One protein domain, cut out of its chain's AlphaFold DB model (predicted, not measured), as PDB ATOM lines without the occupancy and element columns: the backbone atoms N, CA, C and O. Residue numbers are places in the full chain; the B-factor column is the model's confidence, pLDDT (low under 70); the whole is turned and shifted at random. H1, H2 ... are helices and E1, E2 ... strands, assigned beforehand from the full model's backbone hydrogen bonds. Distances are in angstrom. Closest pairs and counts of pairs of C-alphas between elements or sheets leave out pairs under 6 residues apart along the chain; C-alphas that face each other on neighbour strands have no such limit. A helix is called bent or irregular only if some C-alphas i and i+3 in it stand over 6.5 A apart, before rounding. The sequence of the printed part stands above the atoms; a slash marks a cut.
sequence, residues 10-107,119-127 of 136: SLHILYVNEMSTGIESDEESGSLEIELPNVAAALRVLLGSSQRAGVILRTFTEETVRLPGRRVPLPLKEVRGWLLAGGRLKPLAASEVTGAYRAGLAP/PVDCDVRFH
ATOM      1  N   SER A  10     188.519 132.267 164.354       86.88
ATOM      2  CA  SER A  10     187.798 132.789 165.509       86.88
ATOM      3  C   SER A  10     188.803 133.132 166.605       86.88
ATOM      4  O   SER A  10     189.733 132.372 166.882       86.88
ATOM      5  N   LEU A  11     188.643 134.317 167.199       91.44
ATOM      6  CA  LEU A  11     189.475 134.787 168.302       91.44
ATOM      7  C   LEU A  11     188.693 134.667 169.603       91.44
ATOM      8  O   LEU A  11     187.570 135.167 169.731       91.44
ATOM      9  N   HIS A  12     189.326 134.068 170.600       91.75
ATOM     10  CA  HIS A  12     188.770 133.920 171.930       91.75
ATOM     11  C   HIS A  12     189.751 134.410 172.992       91.75
ATOM     12  O   HIS A  12     190.964 134.373 172.813       91.75
ATOM     13  N   ILE A  13     189.214 134.831 174.133       91.31
ATOM     14  CA  ILE A  13     189.967 135.001 175.372       91.31
ATOM     15  C   ILE A  13     189.359 134.056 176.396       91.31
ATOM     16  O   ILE A  13     188.169 134.138 176.714       91.31
ATOM     17  N   LEU A  14     190.190 133.158 176.907       91.12
ATOM     18  CA  LEU A  14     189.842 132.253 177.988       91.12
ATOM     19  C   LEU A  14     190.360 132.833 179.300       91.12
ATOM     20  O   LEU A  14     191.564 133.017 179.453       91.12
ATOM     21  N   TYR A  15     189.459 133.060 180.247       89.44
ATOM     22  CA  TYR A  15     189.766 133.437 181.619       89.44
ATOM     23  C   TYR A  15     189.608 132.225 182.533       89.44
ATOM     24  O   TYR A  15     188.607 131.507 182.463       89.44
ATOM     25  N   VAL A  16     190.585 132.019 183.410       88.19
ATOM     26  CA  VAL A  16     190.588 130.974 184.435       88.19
ATOM     27  C   VAL A  16     191.052 131.616 185.736       88.19
ATOM     28  O   VAL A  16     192.238 131.907 185.904       88.19
ATOM     29  N   ASN A  17     190.116 131.849 186.659       81.81
ATOM     30  CA  ASN A  17     190.334 132.707 187.830       81.81
ATOM     31  C   ASN A  17     190.925 134.076 187.425       81.81
ATOM     32  O   ASN A  17     190.306 134.794 186.651       81.81
ATOM     33  N   GLU A  18     192.111 134.431 187.930       80.19
ATOM     34  CA  GLU A  18     192.777 135.724 187.696       80.19
ATOM     35  C   GLU A  18     193.716 135.720 186.472       80.19
ATOM     36  O   GLU A  18     194.447 136.681 186.245       80.19
ATOM     37  N   MET A  19     193.736 134.637 185.686       86.56
ATOM     38  CA  MET A  19     194.587 134.498 184.499       86.56
ATOM     39  C   MET A  19     193.753 134.503 183.220       86.56
ATOM     40  O   MET A  19     192.627 134.004 183.211       86.56
ATOM     41  N   SER A  20     194.335 134.982 182.120       89.56
ATOM     42  CA  SER A  20     193.721 134.935 180.791       89.56
ATOM     43  C   SER A  20     194.717 134.561 179.698       89.56
ATOM     44  O   SER A  20     195.902 134.854 179.821       89.56
ATOM     45  N   THR A  21     194.236 133.951 178.615       92.38
ATOM     46  CA  THR A  21     195.013 133.690 177.391       92.38
ATOM     47  C   THR A  21     194.165 133.931 176.151       92.38
ATOM     48  O   THR A  21     192.986 133.562 176.137       92.38
ATOM     49  N   GLY A  22     194.767 134.488 175.100       92.88
ATOM     50  CA  GLY A  22     194.219 134.427 173.751       92.88
ATOM     51  C   GLY A  22     194.209 132.996 173.213       92.88
ATOM     52  O   GLY A  22     195.113 132.206 173.510       92.88
ATOM     53  N   ILE A  23     193.169 132.666 172.453       93.62
ATOM     54  CA  ILE A  23     193.048 131.437 171.669       93.62
ATOM     55  C   ILE A  23     192.612 131.840 170.265       93.62
ATOM     56  O   ILE A  23     191.544 132.428 170.098       93.62
ATOM     57  N   GLU A  24     193.413 131.497 169.267       94.19
ATOM     58  CA  GLU A  24     193.000 131.542 167.867       94.19
ATOM     59  C   GLU A  24     192.607 130.132 167.438       94.19
ATOM     60  O   GLU A  24     193.365 129.181 167.638       94.19
ATOM     61  N   SER A  25     191.410 129.986 166.874       91.00
ATOM     62  CA  SER A  25     190.960 128.725 166.294       91.00
ATOM     63  C   SER A  25     190.761 128.871 164.798       91.00
ATOM     64  O   SER A  25     190.042 129.766 164.355       91.00
ATOM     65  N   ASP A  26     191.346 127.962 164.032       90.94
ATOM     66  CA  ASP A  26     191.085 127.825 162.604       90.94
ATOM     67  C   ASP A  26     190.011 126.744 162.418       90.94
ATOM     68  O   ASP A  26     190.256 125.560 162.654       90.94
ATOM     69  N   GLU A  27     188.798 127.153 162.041       84.94
ATOM     70  CA  GLU A  27     187.646 126.245 161.936       84.94
ATOM     71  C   GLU A  27     187.766 125.244 160.776       84.94
ATOM     72  O   GLU A  27     187.123 124.195 160.800       84.94
ATOM     73  N   GLU A  28     188.583 125.543 159.763       86.75
ATOM     74  CA  GLU A  28     188.763 124.691 158.583       86.75
ATOM     75  C   GLU A  28     189.718 123.530 158.877       86.75
ATOM     76  O   GLU A  28     189.443 122.376 158.550       86.75
ATOM     77  N   SER A  29     190.837 123.831 159.532       89.50
ATOM     78  CA  SER A  29     191.848 122.847 159.929       89.50
ATOM     79  C   SER A  29     191.576 122.215 161.297       89.50
ATOM     80  O   SER A  29     192.159 121.178 161.616       89.50
ATOM     81  N   GLY A  30     190.724 122.836 162.116       86.00
ATOM     82  CA  GLY A  30     190.506 122.470 163.516       86.00
ATOM     83  C   GLY A  30     191.707 122.763 164.418       86.00
ATOM     84  O   GLY A  30     191.802 122.198 165.510       86.00
ATOM     85  N   SER A  31     192.655 123.589 163.963       90.38
ATOM     86  CA  SER A  31     193.856 123.917 164.731       90.38
ATOM     87  C   SER A  31     193.581 125.002 165.775       90.38
ATOM     88  O   SER A  31     192.689 125.837 165.611       90.38
ATOM     89  N   LEU A  32     194.333 124.957 166.880       91.25
ATOM     90  CA  LEU A  32     194.248 125.910 167.984       91.25
ATOM     91  C   LEU A  32     195.640 126.455 168.298       91.25
ATOM     92  O   LEU A  32     196.558 125.683 168.586       91.25
ATOM     93  N   GLU A  33     195.771 127.775 168.315       94.19
ATOM     94  CA  GLU A  33     196.952 128.479 168.804       94.19
ATOM     95  C   GLU A  33     196.612 129.155 170.135       94.19
ATOM     96  O   GLU A  33     195.592 129.829 170.264       94.19
ATOM     97  N   ILE A  34     197.449 128.940 171.154       93.88
ATOM     98  CA  ILE A  34     197.240 129.463 172.510       93.88
ATOM     99  C   ILE A  34     198.387 130.416 172.826       93.88
ATOM    100  O   ILE A  34     199.541 129.991 172.877       93.88
ATOM    101  N   GLU A  35     198.056 131.681 173.077       92.94
ATOM    102  CA  GLU A  35     199.023 132.748 173.358       92.94
ATOM    103  C   GLU A  35     199.888 132.435 174.590       92.94
ATOM    104  O   GLU A  35     201.113 132.545 174.549       92.94
ATOM    105  N   LEU A  36     199.251 131.995 175.682       91.88
ATOM    106  CA  LEU A  36     199.887 131.671 176.958       91.88
ATOM    107  C   LEU A  36     199.574 130.216 177.362       91.88
ATOM    108  O   LEU A  36     198.636 129.952 178.126       91.88
ATOM    109  N   PRO A  37     200.370 129.229 176.897       94.19
ATOM    110  CA  PRO A  37     200.120 127.806 177.150       94.19
ATOM    111  C   PRO A  37     200.086 127.416 178.636       94.19
ATOM    112  O   PRO A  37     199.462 126.425 179.013       94.19
ATOM    113  N   ASN A  38     200.735 128.195 179.505       92.19
ATOM    114  CA  ASN A  38     200.712 127.997 180.953       92.19
ATOM    115  C   ASN A  38     199.313 128.193 181.560       92.19
ATOM    116  O   ASN A  38     198.993 127.524 182.541       92.19
ATOM    117  N   VAL A  39     198.462 129.041 180.972       90.12
ATOM    118  CA  VAL A  39     197.066 129.215 181.412       90.12
ATOM    119  C   VAL A  39     196.250 127.958 181.101       90.12
ATOM    120  O   VAL A  39     195.523 127.459 181.959       90.12
ATOM    121  N   ALA A  40     196.441 127.373 179.914       91.31
ATOM    122  CA  ALA A  40     195.831 126.092 179.552       91.31
ATOM    123  C   ALA A  40     196.346 124.938 180.435       91.31
ATOM    124  O   ALA A  40     195.567 124.091 180.880       91.31
ATOM    125  N   ALA A  41     197.644 124.924 180.755       91.81
ATOM    126  CA  ALA A  41     198.218 123.959 181.689       91.81
ATOM    127  C   ALA A  41     197.638 124.114 183.107       91.81
ATOM    128  O   ALA A  41     197.310 123.115 183.746       91.81
ATOM    129  N   ALA A  42     197.449 125.347 183.586       90.75
ATOM    130  CA  ALA A  42     196.825 125.615 184.878       90.75
ATOM    131  C   ALA A  42     195.366 125.139 184.915       90.75
ATOM    132  O   ALA A  42     194.964 124.481 185.875       90.75
ATOM    133  N   LEU A  43     194.594 125.376 183.847       91.50
ATOM    134  CA  LEU A  43     193.246 124.821 183.715       91.50
ATOM    135  C   LEU A  43     193.265 123.289 183.784       91.50
ATOM    136  O   LEU A  43     192.477 122.700 184.519       91.50
ATOM    137  N   ARG A  44     194.200 122.636 183.084       91.62
ATOM    138  CA  ARG A  44     194.366 121.177 183.138       91.62
ATOM    139  C   ARG A  44     194.663 120.672 184.552       91.62
ATOM    140  O   ARG A  44     194.106 119.657 184.959       91.62
ATOM    141  N   VAL A  45     195.506 121.372 185.312       91.88
ATOM    142  CA  VAL A  45     195.778 121.036 186.720       91.88
ATOM    143  C   VAL A  45     194.517 121.186 187.568       91.88
ATOM    144  O   VAL A  45     194.201 120.289 188.348       91.88
ATOM    145  N   LEU A  46     193.764 122.274 187.389       90.94
ATOM    146  CA  LEU A  46     192.516 122.502 188.116       90.94
ATOM    147  C   LEU A  46     191.482 121.410 187.822       90.94
ATOM    148  O   LEU A  46     190.831 120.935 188.752       90.94
ATOM    149  N   LEU A  47     191.381 120.965 186.565       91.38
ATOM    150  CA  LEU A  47     190.518 119.858 186.139       91.38
ATOM    151  C   LEU A  47     190.896 118.525 186.803       91.38
ATOM    152  O   LEU A  47     190.018 117.730 187.119       91.38
ATOM    153  N   GLY A  48     192.183 118.296 187.067       90.62
ATOM    154  CA  GLY A  48     192.663 117.134 187.823       90.62
ATOM    155  C   GLY A  48     192.543 117.272 189.345       90.62
ATOM    156  O   GLY A  48     192.922 116.358 190.075       90.62
ATOM    157  N   SER A  49     192.049 118.407 189.844       88.00
ATOM    158  CA  SER A  49     191.987 118.727 191.270       88.00
ATOM    159  C   SER A  49     190.545 118.841 191.782       88.00
ATOM    160  O   SER A  49     189.579 118.932 191.024       88.00
ATOM    161  N   SER A  50     190.384 118.891 193.106       86.88
ATOM    162  CA  SER A  50     189.105 119.222 193.751       86.88
ATOM    163  C   SER A  50     188.874 120.731 193.916       86.88
ATOM    164  O   SER A  50     187.856 121.130 194.489       86.88
ATOM    165  N   GLN A  51     189.797 121.574 193.436       88.00
ATOM    166  CA  GLN A  51     189.693 123.025 193.571       88.00
ATOM    167  C   GLN A  51     188.551 123.588 192.723       88.00
ATOM    168  O   GLN A  51     188.138 123.009 191.715       88.00
ATOM    169  N   ARG A  52     188.024 124.732 193.167       88.88
ATOM    170  CA  ARG A  52     187.002 125.475 192.436       88.88
ATOM    171  C   ARG A  52     187.646 126.582 191.621       88.88
ATOM    172  O   ARG A  52     188.550 127.249 192.117       88.88
ATOM    173  N   ALA A  53     187.144 126.795 190.414       88.75
ATOM    174  CA  ALA A  53     187.565 127.908 189.578       88.75
ATOM    175  C   ALA A  53     186.414 128.431 188.721       88.75
ATOM    176  O   ALA A  53     185.554 127.665 188.281       88.75
ATOM    177  N   GLY A  54     186.409 129.739 188.484       88.56
ATOM    178  CA  GLY A  54     185.580 130.340 187.446       88.56
ATOM    179  C   GLY A  54     186.292 130.227 186.104       88.56
ATOM    180  O   GLY A  54     187.480 130.539 186.015       88.56
ATOM    181  N   VAL A  55     185.577 129.777 185.078       91.31
ATOM    182  CA  VAL A  55     186.078 129.721 183.703       91.31
ATOM    183  C   VAL A  55     185.151 130.549 182.832       91.31
ATOM    184  O   VAL A  55     183.953 130.281 182.796       91.31
ATOM    185  N   ILE A  56     185.679 131.554 182.142       91.12
ATOM    186  CA  ILE A  56     184.903 132.419 181.247       91.12
ATOM    187  C   ILE A  56     185.550 132.383 179.869       91.12
ATOM    188  O   ILE A  56     186.754 132.580 179.739       91.12
ATOM    189  N   LEU A  57     184.747 132.147 178.837       92.38
ATOM    190  CA  LEU A  57     185.168 132.244 177.446       92.38
ATOM    191  C   LEU A  57     184.503 133.464 176.823       92.38
ATOM    192  O   LEU A  57     183.275 133.552 176.758       92.38
ATOM    193  N   ARG A  58     185.330 134.385 176.342       91.69
ATOM    194  CA  ARG A  58     184.922 135.528 175.532       91.69
ATOM    195  C   ARG A  58     185.301 135.243 174.086       91.69
ATOM    196  O   ARG A  58     186.456 134.957 173.814       91.69
ATOM    197  N   THR A  59     184.350 135.335 173.170       92.56
ATOM    198  CA  THR A  59     184.558 135.118 171.732       92.56
ATOM    199  C   THR A  59     184.323 136.423 170.999       92.56
ATOM    200  O   THR A  59     183.283 137.048 171.199       92.56
ATOM    201  N   PHE A  60     185.276 136.852 170.180       89.94
ATOM    202  CA  PHE A  60     185.085 138.002 169.307       89.94
ATOM    203  C   PHE A  60     184.321 137.564 168.066       89.94
ATOM    204  O   PHE A  60     184.663 136.566 167.439       89.94
ATOM    205  N   THR A  61     183.281 138.314 167.727       88.12
ATOM    206  CA  THR A  61     182.483 138.074 166.525       88.12
ATOM    207  C   THR A  61     182.864 139.064 165.427       88.12
ATOM    208  O   THR A  61     183.489 140.094 165.688       88.12
ATOM    209  N   GLU A  62     182.451 138.774 164.196       87.62
ATOM    210  CA  GLU A  62     182.545 139.722 163.078       87.62
ATOM    211  C   GLU A  62     181.501 140.853 163.177       87.62
ATOM    212  O   GLU A  62     181.610 141.874 162.493       87.62
ATOM    213  N   GLU A  63     180.480 140.699 164.032       89.81
ATOM    214  CA  GLU A  63     179.499 141.750 164.293       89.81
ATOM    215  C   GLU A  63     180.173 142.928 165.011       89.81
ATOM    216  O   GLU A  63     181.032 142.758 165.875       89.81
ATOM    217  N   THR A  64     179.746 144.153 164.693       88.19
ATOM    218  CA  THR A  64     180.196 145.352 165.410       88.19
ATOM    219  C   THR A  64     179.015 146.159 165.929       88.19
ATOM    220  O   THR A  64     177.967 146.245 165.286       88.19
ATOM    221  N   VAL A  65     179.187 146.789 167.088       83.12
ATOM    222  CA  VAL A  65     178.198 147.671 167.709       83.12
ATOM    223  C   VAL A  65     178.704 149.109 167.671       83.12
ATOM    224  O   VAL A  65     179.852 149.404 168.009       83.12
ATOM    225  N   ARG A  66     177.835 150.040 167.265       83.25
ATOM    226  CA  ARG A  66     178.108 151.479 167.353       83.25
ATOM    227  C   ARG A  66     177.527 152.037 168.639       83.25
ATOM    228  O   ARG A  66     176.311 152.136 168.782       83.25
ATOM    229  N   LEU A  67     178.408 152.440 169.546       78.38
ATOM    230  CA  LEU A  67     178.005 153.118 170.772       78.38
ATOM    231  C   LEU A  67     177.825 154.620 170.522       78.38
ATOM    232  O   LEU A  67     178.646 155.220 169.816       78.38
ATOM    233  N   PRO A  68     176.798 155.259 171.111       77.00
ATOM    234  CA  PRO A  68     176.663 156.710 171.076       77.00
ATOM    235  C   PRO A  68     177.953 157.392 171.551       77.00
ATOM    236  O   PRO A  68     178.501 157.049 172.593       77.00
ATOM    237  N   GLY A  69     178.459 158.349 170.772       78.75
ATOM    238  CA  GLY A  69     179.682 159.088 171.102       78.75
ATOM    239  C   GLY A  69     180.999 158.416 170.691       78.75
ATOM    240  O   GLY A  69     182.019 159.104 170.653       78.75
ATOM    241  N   ARG A  70     181.010 157.133 170.292       71.12
ATOM    242  CA  ARG A  70     182.197 156.509 169.681       71.12
ATOM    243  C   ARG A  70     182.198 156.688 168.164       71.12
ATOM    244  O   ARG A  70     181.202 156.447 167.487       71.12
ATOM    245  N   ARG A  71     183.350 157.091 167.618       78.75
ATOM    246  CA  ARG A  71     183.566 157.208 166.161       78.75
ATOM    247  C   ARG A  71     183.856 155.863 165.493       78.75
ATOM    248  O   ARG A  71     183.575 155.707 164.310       78.75
ATOM    249  N   VAL A  72     184.413 154.918 166.248       83.06
ATOM    250  CA  VAL A  72     184.820 153.595 165.766       83.06
ATOM    251  C   VAL A  72     183.853 152.545 166.330       83.06
ATOM    252  O   VAL A  72     183.637 152.544 167.546       83.06
ATOM    253  N   PRO A  73     183.238 151.693 165.484       83.94
ATOM    254  CA  PRO A  73     182.454 150.550 165.946       83.94
ATOM    255  C   PRO A  73     183.318 149.595 166.773       83.94
ATOM    256  O   PRO A  73     184.490 149.402 166.461       83.94
ATOM    257  N   LEU A  74     182.736 148.988 167.803       81.88
ATOM    258  CA  LEU A  74     183.417 147.981 168.613       81.88
ATOM    259  C   LEU A  74     183.009 146.580 168.164       81.88
ATOM    260  O   LEU A  74     181.835 146.394 167.846       81.88
ATOM    261  N   PRO A  75     183.926 145.600 168.146       83.38
ATOM    262  CA  PRO A  75     183.559 144.214 167.894       83.38
ATOM    263  C   PRO A  75     182.640 143.711 169.006       83.38
ATOM    264  O   PRO A  75     182.933 143.885 170.190       83.38
ATOM    265  N   LEU A  76     181.532 143.082 168.619       88.38
ATOM    266  CA  LEU A  76     180.641 142.413 169.551       88.38
ATOM    267  C   LEU A  76     181.329 141.151 170.077       88.38
ATOM    268  O   LEU A  76     181.916 140.371 169.320       88.38
ATOM    269  N   LYS A  77     181.227 140.946 171.384       88.69
ATOM    270  CA  LYS A  77     181.801 139.816 172.101       88.69
ATOM    271  C   LYS A  77     180.681 138.923 172.617       88.69
ATOM    272  O   LYS A  77     179.741 139.410 173.237       88.69
ATOM    273  N   GLU A  78     180.807 137.618 172.443       92.94
ATOM    274  CA  GLU A  78     179.952 136.651 173.129       92.94
ATOM    275  C   GLU A  78     180.656 136.106 174.365       92.94
ATOM    276  O   GLU A  78     181.819 135.708 174.293       92.94
ATOM    277  N   VAL A  79     179.958 136.061 175.498       92.50
ATOM    278  CA  VAL A  79     180.524 135.609 176.772       92.50
ATOM    279  C   VAL A  79     179.719 134.443 177.327       92.50
ATOM    280  O   VAL A  79     178.494 134.503 177.443       92.50
ATOM    281  N   ARG A  80     180.436 133.376 177.683       95.06
ATOM    282  CA  ARG A  80     179.912 132.154 178.308       95.06
ATOM    283  C   ARG A  80     180.792 131.770 179.485       95.06
ATOM    284  O   ARG A  80     181.977 132.100 179.500       95.06
ATOM    285  N   GLY A  81     180.228 131.077 180.467       93.88
ATOM    286  CA  GLY A  81     180.957 130.739 181.682       93.88
ATOM    287  C   GLY A  81     180.614 129.375 182.260       93.88
ATOM    288  O   GLY A  81     179.505 128.866 182.118       93.88
ATOM    289  N   TRP A  82     181.587 128.810 182.960       94.69
ATOM    290  CA  TRP A  82     181.487 127.553 183.678       94.69
ATOM    291  C   TRP A  82     182.039 127.719 185.088       94.69
ATOM    292  O   TRP A  82     183.008 128.441 185.326       94.69
ATOM    293  N   LEU A  83     181.449 126.984 186.024       92.69
ATOM    294  CA  LEU A  83     182.051 126.732 187.322       92.69
ATOM    295  C   LEU A  83     182.782 125.393 187.261       92.69
ATOM    296  O   LEU A  83     182.154 124.342 187.137       92.69
ATOM    297  N   LEU A  84     184.101 125.426 187.397       91.31
ATOM    298  CA  LEU A  84     184.891 124.231 187.635       91.31
ATOM    299  C   LEU A  84     184.759 123.830 189.106       91.31
ATOM    300  O   LEU A  84     185.088 124.615 189.996       91.31
ATOM    301  N   ALA A  85     184.274 122.619 189.370       89.44
ATOM    302  CA  ALA A  85     184.235 122.035 190.706       89.44
ATOM    303  C   ALA A  85     184.338 120.506 190.634       89.44
ATOM    304  O   ALA A  85     183.615 119.867 189.872       89.44
ATOM    305  N   GLY A  86     185.220 119.914 191.448       86.44
ATOM    306  CA  GLY A  86     185.398 118.456 191.494       86.44
ATOM    307  C   GLY A  86     185.804 117.856 190.143       86.44
ATOM    308  O   GLY A  86     185.265 116.824 189.750       86.44
ATOM    309  N   GLY A  87     186.675 118.555 189.409       89.38
ATOM    310  CA  GLY A  87     187.138 118.161 188.075       89.38
ATOM    311  C   GLY A  87     186.099 118.252 186.955       89.38
ATOM    312  O   GLY A  87     186.326 117.733 185.867       89.38
ATOM    313  N   ARG A  88     184.948 118.893 187.190       90.31
ATOM    314  CA  ARG A  88     183.876 119.043 186.194       90.31
ATOM    315  C   ARG A  88     183.551 120.505 185.936       90.31
ATOM    316  O   ARG A  88     183.451 121.288 186.876       90.31
ATOM    317  N   LEU A  89     183.319 120.842 184.668       93.06
ATOM    318  CA  LEU A  89     182.807 122.145 184.252       93.06
ATOM    319  C   LEU A  89     181.277 122.126 184.280       93.06
ATOM    320  O   LEU A  89     180.629 121.534 183.418       93.06
ATOM    321  N   LYS A  90     180.688 122.776 185.283       94.31
ATOM    322  CA  LYS A  90     179.246 123.015 185.339       94.31
ATOM    323  C   LYS A  90     178.923 124.254 184.490       94.31
ATOM    324  O   LYS A  90     179.456 125.317 184.814       94.31
ATOM    325  N   PRO A  91     178.066 124.159 183.457       96.31
ATOM    326  CA  PRO A  91     177.646 125.333 182.701       96.31
ATOM    327  C   PRO A  91     176.879 126.308 183.595       96.31
ATOM    328  O   PRO A  91     176.114 125.889 184.469       96.31
ATOM    329  N   LEU A  92     177.107 127.600 183.377       94.94
ATOM    330  CA  LEU A  92     176.364 128.684 184.012       94.94
ATOM    331  C   LEU A  92     175.328 129.255 183.040       94.94
ATOM    332  O   LEU A  92     175.558 129.307 181.828       94.94
ATOM    333  N   ALA A  93     174.201 129.710 183.585       95.56
ATOM    334  CA  ALA A  93     173.225 130.488 182.832       95.56
ATOM    335  C   ALA A  93     173.771 131.889 182.522       95.56
ATOM    336  O   ALA A  93     174.574 132.435 183.286       95.56
ATOM    337  N   ALA A  94     173.284 132.517 181.450       92.44
ATOM    338  CA  ALA A  94     173.709 133.853 181.033       92.44
ATOM    339  C   ALA A  94     173.652 134.876 182.184       92.44
ATOM    340  O   ALA A  94     174.577 135.665 182.359       92.44
ATOM    341  N   SER A  95     172.609 134.821 183.020       90.50
ATOM    342  CA  SER A  95     172.432 135.718 184.171       90.50
ATOM    343  C   SER A  95     173.484 135.525 185.270       90.50
ATOM    344  O   SER A  95     173.931 136.506 185.868       90.50
ATOM    345  N   GLU A  96     173.909 134.286 185.527       88.88
ATOM    346  CA  GLU A  96     174.981 133.970 186.478       88.88
ATOM    347  C   GLU A  96     176.325 134.504 185.963       88.88
ATOM    348  O   GLU A  96     177.095 135.099 186.720       88.88
ATOM    349  N   VAL A  97     176.575 134.362 184.657       88.00
ATOM    350  CA  VAL A  97     177.779 134.879 183.994       88.00
ATOM    351  C   VAL A  97     177.807 136.408 184.017       88.00
ATOM    352  O   VAL A  97     178.834 136.982 184.367       88.00
ATOM    353  N   THR A  98     176.688 137.082 183.731       86.38
ATOM    354  CA  THR A  98     176.580 138.545 183.849       86.38
ATOM    355  C   THR A  98     176.898 139.018 185.270       86.38
ATOM    356  O   THR A  98     177.613 140.004 185.446       86.38
ATOM    357  N   GLY A  99     176.402 138.312 186.292       80.00
ATOM    358  CA  GLY A  99     176.705 138.619 187.691       80.00
ATOM    359  C   GLY A  99     178.202 138.525 188.002       80.00
ATOM    360  O   GLY A  99     178.768 139.450 188.583       80.00
ATOM    361  N   ALA A 100     178.855 137.446 187.563       76.31
ATOM    362  CA  ALA A 100     180.293 137.240 187.739       76.31
ATOM    363  C   ALA A 100     181.142 138.268 186.968       76.31
ATOM    364  O   ALA A 100     182.108 138.806 187.508       76.31
ATOM    365  N   TYR A 101     180.754 138.579 185.729       74.88
ATOM    366  CA  TYR A 101     181.426 139.557 184.874       74.88
ATOM    367  C   TYR A 101     181.415 140.953 185.509       74.88
ATOM    368  O   TYR A 101     182.460 141.577 185.679       74.88
ATOM    369  N   ARG A 102     180.244 141.400 185.984       72.69
ATOM    370  CA  ARG A 102     180.082 142.694 186.670       72.69
ATOM    371  C   ARG A 102     180.788 142.767 188.022       72.69
ATOM    372  O   ARG A 102     181.129 143.860 188.462       72.69
ATOM    373  N   ALA A 103     181.025 141.627 188.671       71.38
ATOM    374  CA  ALA A 103     181.822 141.549 189.893       71.38
ATOM    375  C   ALA A 103     183.340 141.672 189.640       71.38
ATOM    376  O   ALA A 103     184.112 141.635 190.595       71.38
ATOM    377  N   GLY A 104     183.775 141.827 188.380       64.88
ATOM    378  CA  GLY A 104     185.179 142.031 188.018       64.88
ATOM    379  C   GLY A 104     185.990 140.743 187.877       64.88
ATOM    380  O   GLY A 104     187.212 140.806 187.858       64.88
ATOM    381  N   LEU A 105     185.339 139.578 187.766       60.56
ATOM    382  CA  LEU A 105     186.024 138.282 187.618       60.56
ATOM    383  C   LEU A 105     186.578 138.032 186.203       60.56
ATOM    384  O   LEU A 105     187.345 137.097 186.004       60.56
ATOM    385  N   ALA A 106     186.203 138.859 185.227       56.84
ATOM    386  CA  ALA A 106     186.817 138.918 183.902       56.84
ATOM    387  C   ALA A 106     186.938 140.394 183.490       56.84
ATOM    388  O   ALA A 106     186.095 140.887 182.734       56.84
ATOM    389  N   PRO A 107     187.916 141.134 184.044       55.34
ATOM    390  CA  PRO A 107     188.093 142.540 183.708       55.34
ATOM    391  C   PRO A 107     188.393 142.680 182.210       55.34
ATOM    392  O   PRO A 107     189.067 141.833 181.614       55.34
ATOM    393  N   PRO A 119     178.607 152.052 180.115       49.00
ATOM    394  CA  PRO A 119     177.866 150.794 180.153       49.00
ATOM    395  C   PRO A 119     178.747 149.600 179.757       49.00
ATOM    396  O   PRO A 119     179.093 149.423 178.594       49.00
ATOM    397  N   VAL A 120     179.082 148.759 180.734       53.12
ATOM    398  CA  VAL A 120     180.047 147.646 180.609       53.12
ATOM    399  C   VAL A 120     179.534 146.479 179.732       53.12
ATOM    400  O   VAL A 120     180.230 145.494 179.550       53.12
ATOM    401  N   ASP A 121     178.349 146.593 179.123       61.25
ATOM    402  CA  ASP A 121     177.689 145.465 178.449       61.25
ATOM    403  C   ASP A 121     177.184 145.776 177.021       61.25
ATOM    404  O   ASP A 121     176.465 144.967 176.441       61.25
ATOM    405  N   CYS A 122     177.473 146.943 176.428       67.38
ATOM    406  CA  CYS A 122     176.863 147.283 175.128       67.38
ATOM    407  C   CYS A 122     177.501 146.575 173.923       67.38
ATOM    408  O   CYS A 122     176.859 146.455 172.882       67.38
ATOM    409  N   ASP A 123     178.740 146.113 174.053       81.00
ATOM    410  CA  ASP A 123     179.448 145.286 173.076       81.00
ATOM    411  C   ASP A 123     179.570 143.826 173.546       81.00
ATOM    412  O   ASP A 123     180.369 143.072 172.994       81.00
ATOM    413  N   VAL A 124     178.772 143.405 174.537       86.69
ATOM    414  CA  VAL A 124     178.809 142.049 175.100       86.69
ATOM    415  C   VAL A 124     177.431 141.390 175.041       86.69
ATOM    416  O   VAL A 124     176.432 141.928 175.512       86.69
ATOM    417  N   ARG A 125     177.381 140.171 174.501       91.31
ATOM    418  CA  ARG A 125     176.209 139.294 174.508       91.31
ATOM    419  C   ARG A 125     176.493 138.095 175.411       91.31
ATOM    420  O   ARG A 125     177.378 137.288 175.135       91.31
ATOM    421  N   PHE A 126     175.753 137.982 176.510       92.25
ATOM    422  CA  PHE A 126     175.857 136.836 177.414       92.25
ATOM    423  C   PHE A 126     174.987 135.686 176.918       92.25
ATOM    424  O   PHE A 126     173.840 135.896 176.520       92.25
ATOM    425  N   HIS A 127     175.519 134.471 176.985       95.38
ATOM    426  CA  HIS A 127     174.812 133.255 176.601       95.38
ATOM    427  C   HIS A 127     174.895 132.204 177.698       95.38
ATOM    428  O   HIS A 127     175.864 132.152 178.460       95.38
TER     429      HIS A 127
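AT A GLANCE: This is residues 10 to 107 and 119 to 127 of the 136 residues of an uncharacterized protein of Streptomyces sp. S3(2020) (UniProt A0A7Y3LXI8). A twisted sheet of seven strands is built round a long hairpin of E4 and E5, with the meander E1 E2 E3 along E4 and the short strands E6 and E7 beside different parts of E5. Helix H1 packs on the E1 and E2 part of this sheet, and helix H2 runs across E5. The printed part has 107 residues, with named elements in the order E1 E2 E3 H1 E4 E5 E6 H2 E7; the class is mixed, helices and strands. The sheet is branched, its neighbour pairs antiparallel except for E5 and E7, which are parallel. The whole is compact, with a radius of gyration of the C-alphas of 14.8 A and spans of 46 by 35 by 19 A.

IN THESE COORDINATES: Find C-alpha 10 at (187.798, 132.789, 165.509); from there E1 runs to residue 16, 19.2 A away. E2, residues 19 to 26, measures 23.2 A, and E3, residues 31 to 34, 10.1 A. H1 takes residues 37 to 47, 15.4 A. Look next at C-alpha 53, at (187.565, 127.908, 189.578), where E4 begins; it runs to residue 65, 30.9 A, and bends by 92 degrees at residue 62. E5, residues 74 to 85, measures 34.1 A, and E6, residues 88 to 91, 9.5 A. H2, residues 94 to 105, measures 14.7 A and is irregular, with C-alphas 102 and 105 7.5 A apart. E7, residues 124 to 126, measures 6.4 A and ends at C-alpha 126, (175.857, 136.836, 177.414).

HOW THE PARTS SIT: Begin with the hairpin E4 and E5, where N 57 and O 80 are 2.8 A apart. E1 lies on the other side of E4 from E5, antiparallel to E4, with N 13 and O 58 at 2.8 A. E1 and E2 form a hairpin, with N 12 and O 23 at 2.8 A; E2 and E3 form another, with N 24 and O 33 at 2.9 A. E5 pairs in staggered fashion on its other side: with E6, in a hairpin, N 83 and O 90 are 2.9 A apart, and with E7, N 125 and O 77 are 2.8 A apart. H1 is on the sheet at a height of 7.8 A, over E1 and slantwise to the strands, at 49 degrees to E1 on the local plane; with 2 of its C-alphas falling on E4, it is only just not over E4. Its closest C-alphas to E2 are those of Val 39 and Thr 21, 6.4 A apart. H2 is on the sheet at a height of 7.8 A, over E5 and across the strands, at 83 degrees to E5 on the local plane; 2 of its C-alphas fall on E4, and it is only just not over E4. The closest C-alphas of H2 and E5 are those of Val 97 and Gly 81, 5.7 A apart. H1 and H2 are apart. In H1 every O i to N i+4 pair is within hydrogen-bond range; in H2, 6 of 8 are.

THE WHOLE: The two C-alphas farthest apart are those of Ser 50 and Arg 71, 47.3 A. Residues 108 to 118 are not printed, and C-alphas 107 and 119 are 13.6 A apart across the cut. Of the links printed whole, E4 to E5 is short and the others are tight. Mean pLDDT of the printed part is 86.3; residues 104 to 107 and 119 to 122 are under 70.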